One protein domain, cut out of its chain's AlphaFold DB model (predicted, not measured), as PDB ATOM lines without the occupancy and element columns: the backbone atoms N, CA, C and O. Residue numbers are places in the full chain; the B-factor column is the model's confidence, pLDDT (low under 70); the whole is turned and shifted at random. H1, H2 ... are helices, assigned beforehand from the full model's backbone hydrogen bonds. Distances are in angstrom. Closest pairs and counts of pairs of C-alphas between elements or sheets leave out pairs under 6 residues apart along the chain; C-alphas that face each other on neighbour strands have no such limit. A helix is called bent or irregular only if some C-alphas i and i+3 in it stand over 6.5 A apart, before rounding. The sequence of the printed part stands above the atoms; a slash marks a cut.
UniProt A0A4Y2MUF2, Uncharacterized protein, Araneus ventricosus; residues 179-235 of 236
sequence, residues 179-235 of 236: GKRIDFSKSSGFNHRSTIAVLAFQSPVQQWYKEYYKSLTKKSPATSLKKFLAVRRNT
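Overview. This is residues 179 to 235 of the 236 residues of an uncharacterized protein of Araneus ventricosus (UniProt A0A4Y2MUF2). Three helices are strung one after another in an open, loose chain with no common core: H1 and H2 come near each other at a corner, and most of H3 sticks out beyond H2 as an arm. At the opposite end of the long axis, the unnamed stretch of residues 179 to 189 and the beginning of H1, residues 190 to 195, stand free as well. The printed part has 57 residues with three named helices, in the order H1, H2, H3, and no named strand; the class is all helix, with 36 residues in the named helices. The whole is loose, with a radius of gyration of the C-alphas of 14.5 A, and elongated, spanning 45 by 23 by 21 A.

Arrangement. Begin with H1, residues 190 to 202, the longest helix by residues, and look from it to H2, residues 207 to 217. The two are close but not clearly touching, with 1 pair of C-alphas within 8 A: those of Leu 199 and Trp 208, 7.5 A apart. Their centres are 15.7 A apart. Their lines stand at a steep tilt of 62 degrees, and they run opposite ways. Go on to H3, residues 222 to 233, and you will find it apart from H2, though the two follow each other in the chain. H3 is apart from H1 too, and it touches no helix. In the backbones of H1, H2 and H3, every O i to N i+4 pair is within hydrogen-bond range.

Along the chain. Find C-alpha 190 at (131.045, 125.362, 185.489); from there H1 runs 18.5 A to C-alpha 202 at (147.079, 132.197, 191.631). After a link of 4 residues, H2 begins at Gln 207 and runs 15.2 A to Thr 217. After another four residues H3 begins at Ala 222, and it runs 16.2 A to C-alpha 233 at (151.560, 153.101, 163.491). No helix is bent.

Size, cuts and confidence. Look for the two C-alphas farthest apart at Asn 191 and Thr 235, 45.2 A from each other; the first and last printed C-alphas, those of Gly 179 and Thr 235, are 35.6 A apart. The links from H1 to H2 and from H2 to H3 are both tight, and the printed part has no cut. Residues 223 to 235, of which 223 to 233 belong to H3, stand free. The mean pLDDT of the printed part is 70.6, and it is under 70 in residues 179 to 189, 204 to 207 and 232 to 235 of this model.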
ATOM      1  N   GLY A 179     130.083 136.973 182.949       56.62
ATOM      2  CA  GLY A 179     129.610 138.212 183.574       56.62
ATOM      3  C   GLY A 179     129.963 139.527 182.867       56.62
ATOM      4  O   GLY A 179     129.390 140.541 183.240       56.62
ATOM      5  N   LYS A 180     130.897 139.558 181.895       49.75
ATOM      6  CA  LYS A 180     131.283 140.790 181.145       49.75
ATOM      7  C   LYS A 180     131.917 140.565 179.761       49.75
ATOM      8  O   LYS A 180     131.893 141.468 178.933       49.75
ATOM      9  N   ARG A 181     132.509 139.397 179.499       50.56
ATOM     10  CA  ARG A 181     132.934 138.939 178.166       50.56
ATOM     11  C   ARG A 181     132.588 137.461 178.084       50.56
ATOM     12  O   ARG A 181     133.093 136.685 178.889       50.56
ATOM     13  N   ILE A 182     131.685 137.097 177.184       49.94
ATOM     14  CA  ILE A 182     131.357 135.695 176.933       49.94
ATOM     15  C   ILE A 182     132.507 135.128 176.105       49.94
ATOM     16  O   ILE A 182     132.762 135.582 174.991       49.94
ATOM     17  N   ASP A 183     133.240 134.176 176.672       53.97
ATOM     18  CA  ASP A 183     134.184 133.371 175.908       53.97
ATOM     19  C   ASP A 183     133.392 132.272 175.188       53.97
ATOM     20  O   ASP A 183     133.190 131.179 175.716       53.97
ATOM     21  N   PHE A 184     132.895 132.594 173.989       53.28
ATOM     22  CA  PHE A 184     132.104 131.683 173.151       53.28
ATOM     23  C   PHE A 184     132.886 130.435 172.709       53.28
ATOM     24  O   PHE A 184     132.284 129.488 172.214       53.28
ATOM     25  N   SER A 185     134.208 130.397 172.917       52.16
ATOM     26  CA  SER A 185     135.034 129.228 172.601       52.16
ATOM     27  C   SER A 185     134.949 128.106 173.645       52.16
ATOM     28  O   SER A 185     135.523 127.037 173.442       52.16
ATOM     29  N   LYS A 186     134.243 128.311 174.770       52.66
ATOM     30  CA  LYS A 186     134.234 127.374 175.906       52.66
ATOM     31  C   LYS A 186     132.838 126.834 176.211       52.66
ATOM     32  O   LYS A 186     132.156 127.315 177.112       52.66
ATOM     33  N   SER A 187     132.472 125.744 175.540       53.62
ATOM     34  CA  SER A 187     131.314 124.893 175.876       53.62
ATOM     35  C   SER A 187     131.521 124.027 177.137       53.62
ATOM     36  O   SER A 187     130.796 123.063 177.362       53.62
ATOM     37  N   SER A 188     132.515 124.330 177.979       57.47
ATOM     38  CA  SER A 188     132.836 123.515 179.151       57.47
ATOM     39  C   SER A 188     132.014 123.909 180.386       57.47
ATOM     40  O   SER A 188     131.688 125.080 180.614       57.47
ATOM     41  N   GLY A 189     131.654 122.904 181.194       69.12
ATOM     42  CA  GLY A 189     130.835 123.064 182.400       69.12
ATOM     43  C   GLY A 189     131.455 123.986 183.462       69.12
ATOM     44  O   GLY A 189     132.646 124.299 183.437       69.12
ATOM     45  N   PHE A 190     130.642 124.412 184.438       74.50
ATOM     46  CA  PHE A 190     131.045 125.362 185.489       74.50
ATOM     47  C   PHE A 190     132.332 124.955 186.225       74.50
ATOM     48  O   PHE A 190     133.173 125.812 186.475       74.50
ATOM     49  N   ASN A 191     132.524 123.659 186.490       76.19
ATOM     50  CA  ASN A 191     133.717 123.138 187.161       76.19
ATOM     51  C   ASN A 191     135.002 123.512 186.414       76.19
ATOM     52  O   ASN A 191     135.915 124.079 187.009       76.19
ATOM     53  N   HIS A 192     135.049 123.307 185.096       73.00
ATOM     54  CA  HIS A 192     136.223 123.650 184.294       73.00
ATOM     55  C   HIS A 192     136.506 125.160 184.321       73.00
ATOM     56  O   HIS A 192     137.644 125.594 184.495       73.00
ATOM     57  N   ARG A 193     135.451 125.979 184.239       74.00
ATOM     58  CA  ARG A 193     135.556 127.442 184.350       74.00
ATOM     59  C   ARG A 193     136.062 127.869 185.731       74.00
ATOM     60  O   ARG A 193     136.939 128.721 185.822       74.00
ATOM     61  N   SER A 194     135.587 127.238 186.801       79.56
ATOM     62  CA  SER A 194     136.060 127.504 188.163       79.56
ATOM     63  C   SER A 194     137.545 127.158 188.346       79.56
ATOM     64  O   SER A 194     138.266 127.936 188.970       79.56
ATOM     65  N   THR A 195     138.035 126.081 187.718       78.94
ATOM     66  CA  THR A 195     139.460 125.706 187.707       78.94
ATOM     67  C   THR A 195     140.309 126.745 186.980       78.94
ATOM     68  O   THR A 195     141.334 127.184 187.501       78.94
ATOM     69  N   ILE A 196     139.859 127.216 185.812       75.50
ATOM     70  CA  ILE A 196     140.528 128.305 185.083       75.50
ATOM     71  C   ILE A 196     140.617 129.568 185.954       75.50
ATOM     72  O   ILE A 196     141.655 130.231 185.992       75.50
ATOM     73  N   ALA A 197     139.549 129.901 186.682       80.31
ATOM     74  CA  ALA A 197     139.544 131.043 187.590       80.31
ATOM     75  C   ALA A 197     140.538 130.885 188.752       80.31
ATOM     76  O   ALA A 197     141.150 131.877 189.148       80.31
ATOM     77  N   VAL A 198     140.747 129.665 189.270       83.06
ATOM     78  CA  VAL A 198     141.775 129.389 190.293       83.06
ATOM     79  C   VAL A 198     143.166 129.675 189.732       83.06
ATOM     80  O   VAL A 198     143.924 130.421 190.350       83.06
ATOM     81  N   LEU A 199     143.477 129.170 188.534       77.50
ATOM     82  CA  LEU A 199     144.764 129.422 187.875       77.50
ATOM     83  C   LEU A 199     144.984 130.922 187.622       77.50
ATOM     84  O   LEU A 199     146.071 131.454 187.846       77.50
ATOM     85  N   ALA A 200     143.940 131.642 187.198       76.50
ATOM     86  CA  ALA A 200     143.980 133.094 187.021       76.50
ATOM     87  C   ALA A 200     144.170 133.860 188.343       76.50
ATOM     88  O   ALA A 200     144.824 134.899 188.355       76.50
ATOM     89  N   PHE A 201     143.603 133.368 189.446       79.56
ATOM     90  CA  PHE A 201     143.758 133.963 190.772       79.56
ATOM     91  C   PHE A 201     145.167 133.742 191.342       79.56
ATOM     92  O   PHE A 201     145.740 134.664 191.918       79.56
ATOM     93  N   GLN A 202     145.736 132.549 191.155       80.88
ATOM     94  CA  GLN A 202     147.079 132.197 191.631       80.88
ATOM     95  C   GLN A 202     148.196 132.864 190.818       80.88
ATOM     96  O   GLN A 202     149.251 133.170 191.365       80.88
ATOM     97  N   SER A 203     147.968 133.118 189.527       74.94
ATOM     98  CA  SER A 203     148.933 133.759 188.630       74.94
ATOM     99  C   SER A 203     148.372 135.099 188.115       74.94
ATOM    100  O   SER A 203     147.660 135.109 187.099       74.94
ATOM    101  N   PRO A 204     148.749 136.239 188.734       58.06
ATOM    102  CA  PRO A 204     148.172 137.563 188.469       58.06
ATOM    103  C   PRO A 204     148.250 138.045 187.010       58.06
ATOM    104  O   PRO A 204     147.514 138.948 186.623       58.06
ATOM    105  N   VAL A 205     149.126 137.452 186.191       58.88
ATOM    106  CA  VAL A 205     149.407 137.876 184.804       58.88
ATOM    107  C   VAL A 205     148.843 136.891 183.767       58.88
ATOM    108  O   VAL A 205     149.148 136.997 182.583       58.88
ATOM    109  N   GLN A 206     148.032 135.907 184.185       65.38
ATOM    110  CA  GLN A 206     147.593 134.803 183.310       65.38
ATOM    111  C   GLN A 206     148.782 134.164 182.565       65.38
ATOM    112  O   GLN A 206     148.706 133.833 181.382       65.38
ATOM    113  N   GLN A 207     149.920 134.038 183.248       67.88
ATOM    114  CA  GLN A 207     151.177 133.589 182.654       67.88
ATOM    115  C   GLN A 207     151.038 132.163 182.110       67.88
ATOM    116  O   GLN A 207     151.431 131.897 180.977       67.88
ATOM    117  N   TRP A 208     150.292 131.328 182.839       71.00
ATOM    118  CA  TRP A 208     149.838 130.009 182.402       71.00
ATOM    119  C   TRP A 208     149.068 130.044 181.074       71.00
ATOM    120  O   TRP A 208     149.273 129.185 180.227       71.00
ATOM    121  N   TYR A 209     148.210 131.045 180.841       70.19
ATOM    122  CA  TYR A 209     147.431 131.153 179.603       70.19
ATOM    123  C   TYR A 209     148.345 131.478 178.423       70.19
ATOM    124  O   TYR A 209     148.228 130.896 177.348       70.19
ATOM    125  N   LYS A 210     149.306 132.384 178.639       73.19
ATOM    126  CA  LYS A 210     150.339 132.715 177.655       73.19
ATOM    127  C   LYS A 210     151.214 131.504 177.332       73.19
ATOM    128  O   LYS A 210     151.527 131.300 176.162       73.19
ATOM    129  N   GLU A 211     151.626 130.740 178.335       76.56
ATOM    130  CA  GLU A 211     152.467 129.547 178.182       76.56
ATOM    131  C   GLU A 211     151.721 128.412 177.480       76.56
ATOM    132  O   GLU A 211     152.230 127.877 176.499       76.56
ATOM    133  N   TYR A 212     150.484 128.132 177.887       75.62
ATOM    134  CA  TYR A 212     149.611 127.143 177.256       75.62
ATOM    135  C   TYR A 212     149.267 127.501 175.803       75.62
ATOM    136  O   TYR A 212     149.362 126.679 174.895       75.62
ATOM    137  N   TYR A 213     148.930 128.764 175.528       72.50
ATOM    138  CA  TYR A 213     148.676 129.208 174.158       72.50
ATOM    139  C   TYR A 213     149.939 129.112 173.292       72.50
ATOM    140  O   TYR A 213     149.864 128.710 172.130       72.50
ATOM    141  N   LYS A 214     151.114 129.440 173.847       82.75
ATOM    142  CA  LYS A 214     152.401 129.257 173.163       82.75
ATOM    143  C   LYS A 214     152.731 127.786 172.926       82.75
ATOM    144  O   LYS A 214     153.290 127.483 171.877       82.75
ATOM    145  N   SER A 215     152.414 126.879 173.851       82.19
ATOM    146  CA  SER A 215     152.682 125.450 173.660       82.19
ATOM    147  C   SER A 215     151.825 124.869 172.535       82.19
ATOM    148  O   SER A 215     152.362 124.150 171.694       82.19
ATOM    149  N   LEU A 216     150.544 125.256 172.472       80.75
ATOM    150  CA  LEU A 216     149.586 124.847 171.439       80.75
ATOM    151  C   LEU A 216     149.867 125.468 170.067       80.75
ATOM    152  O   LEU A 216     149.922 124.769 169.065       80.75
ATOM    153  N   THR A 217     150.024 126.792 170.006       82.00
ATOM    154  CA  THR A 217     150.046 127.536 168.730       82.00
ATOM    155  C   THR A 217     151.450 127.902 168.253       82.00
ATOM    156  O   THR A 217     151.599 128.495 167.184       82.00
ATOM    157  N   LYS A 218     152.477 127.635 169.075       85.12
ATOM    158  CA  LYS A 218     153.871 128.088 168.892       85.12
ATOM    159  C   LYS A 218     154.018 129.609 168.727       85.12
ATOM    160  O   LYS A 218     155.086 130.102 168.371       85.12
ATOM    161  N   LYS A 219     152.967 130.385 169.012       76.75
ATOM    162  CA  LYS A 219     152.910 131.843 168.843       76.75
ATOM    163  C   LYS A 219     152.480 132.504 170.148       76.75
ATOM    164  O   LYS A 219     151.768 131.933 170.965       76.75
ATOM    165  N   SER A 220     152.930 133.737 170.370       76.56
ATOM    166  CA  SER A 220     152.471 134.527 171.517       76.56
ATOM    167  C   SER A 220     151.035 135.020 171.276       76.56
ATOM    168  O   SER A 220     150.759 135.500 170.174       76.56
ATOM    169  N   PRO A 221     150.146 135.034 172.291       70.50
ATOM    170  CA  PRO A 221     148.817 135.646 172.168       70.50
ATOM    171  C   PRO A 221     148.874 137.120 171.734       70.50
ATOM    172  O   PRO A 221     147.967 137.635 171.090       70.50
ATOM    173  N   ALA A 222     149.976 137.806 172.057       73.00
ATOM    174  CA  ALA A 222     150.194 139.204 171.698       73.00
ATOM    175  C   ALA A 222     150.576 139.415 170.221       73.00
ATOM    176  O   ALA A 222     150.621 140.559 169.779       73.00
ATOM    177  N   THR A 223     150.888 138.364 169.453       77.62
ATOM    178  CA  THR A 223     151.386 138.507 168.075       77.62
ATOM    179  C   THR A 223     150.352 139.173 167.164       77.62
ATOM    180  O   THR A 223     150.711 140.076 166.412       77.62
ATOM    181  N   SER A 224     149.072 138.806 167.268       73.88
ATOM    182  CA  SER A 224     147.997 139.415 166.468       73.88
ATOM    183  C   SER A 224     147.774 140.886 166.830       73.88
ATOM    184  O   SER A 224     147.683 141.733 165.946       73.88
ATOM    185  N   LEU A 225     147.785 141.213 168.128       74.00
ATOM    186  CA  LEU A 225     147.669 142.595 168.604       74.00
ATOM    187  C   LEU A 225     148.869 143.451 168.172       74.00
ATOM    188  O   LEU A 225     148.688 144.587 167.750       74.00
ATOM    189  N   LYS A 226     150.091 142.908 168.236       79.56
ATOM    190  CA  LYS A 226     151.306 143.588 167.759       79.56
ATOM    191  C   LYS A 226     151.237 143.889 166.264       79.56
ATOM    192  O   LYS A 226     151.596 144.992 165.875       79.56
ATOM    193  N   LYS A 227     150.744 142.950 165.447       79.56
ATOM    194  CA  LYS A 227     150.516 143.181 164.011       79.56
ATOM    195  C   LYS A 227     149.498 144.298 163.778       79.56
ATOM    196  O   LYS A 227     149.779 145.212 163.017       79.56
ATOM    197  N   PHE A 228     148.369 144.272 164.486       76.56
ATOM    198  CA  PHE A 228     147.351 145.322 164.394       76.56
ATOM    199  C   PHE A 228     147.890 146.709 164.792       76.56
ATOM    200  O   PHE A 228     147.680 147.686 164.081       76.56
ATOM    201  N   LEU A 229     148.630 146.798 165.903       77.38
ATOM    202  CA  LEU A 229     149.248 148.049 166.358       77.38
ATOM    203  C   LEU A 229     150.349 148.547 165.410       77.38
ATOM    204  O   LEU A 229     150.495 149.754 165.249       77.38
ATOM    205  N   ALA A 230     151.109 147.642 164.788       78.44
ATOM    206  CA  ALA A 230     152.122 147.996 163.794       78.44
ATOM    207  C   ALA A 230     151.490 148.590 162.527       78.44
ATOM    208  O   ALA A 230     151.949 149.622 162.052       78.44
ATOM    209  N   VAL A 231     150.387 148.009 162.041       76.19
ATOM    210  CA  VAL A 231     149.618 148.569 160.915       76.19
ATOM    211  C   VAL A 231     149.111 149.977 161.244       76.19
ATOM    212  O   VAL A 231     149.249 150.884 160.431       76.19
ATOM    213  N   ARG A 232     148.600 150.186 162.466       67.31
ATOM    214  CA  ARG A 232     148.097 151.491 162.928       67.31
ATOM    215  C   ARG A 232     149.170 152.566 163.125       67.31
ATOM    216  O   ARG A 232     148.847 153.743 163.075       67.31
ATOM    217  N   ARG A 233     150.419 152.174 163.387       65.19
ATOM    218  CA  ARG A 233     151.560 153.101 163.491       65.19
ATOM    219  C   ARG A 233     152.121 153.522 162.137       65.19
ATOM    220  O   ARG A 233     152.764 154.551 162.079       65.19
ATOM    221  N   ASN A 234     151.874 152.744 161.086       59.31
ATOM    222  CA  ASN A 234     152.318 153.056 159.725       59.31
ATOM    223  C   ASN A 234     151.261 153.823 158.908       59.31
ATOM    224  O   ASN A 234     151.453 154.034 157.717       59.31
ATOM    225  N   THR A 235     150.126 154.178 159.518       54.00
ATOM    226  CA  THR A 235     149.007 154.887 158.868       54.00
ATOM    227  C   THR A 235     148.808 156.319 159.382       54.00
ATOM    228  O   THR A 235     147.850 156.968 158.972       54.00
TER     229      THR A 235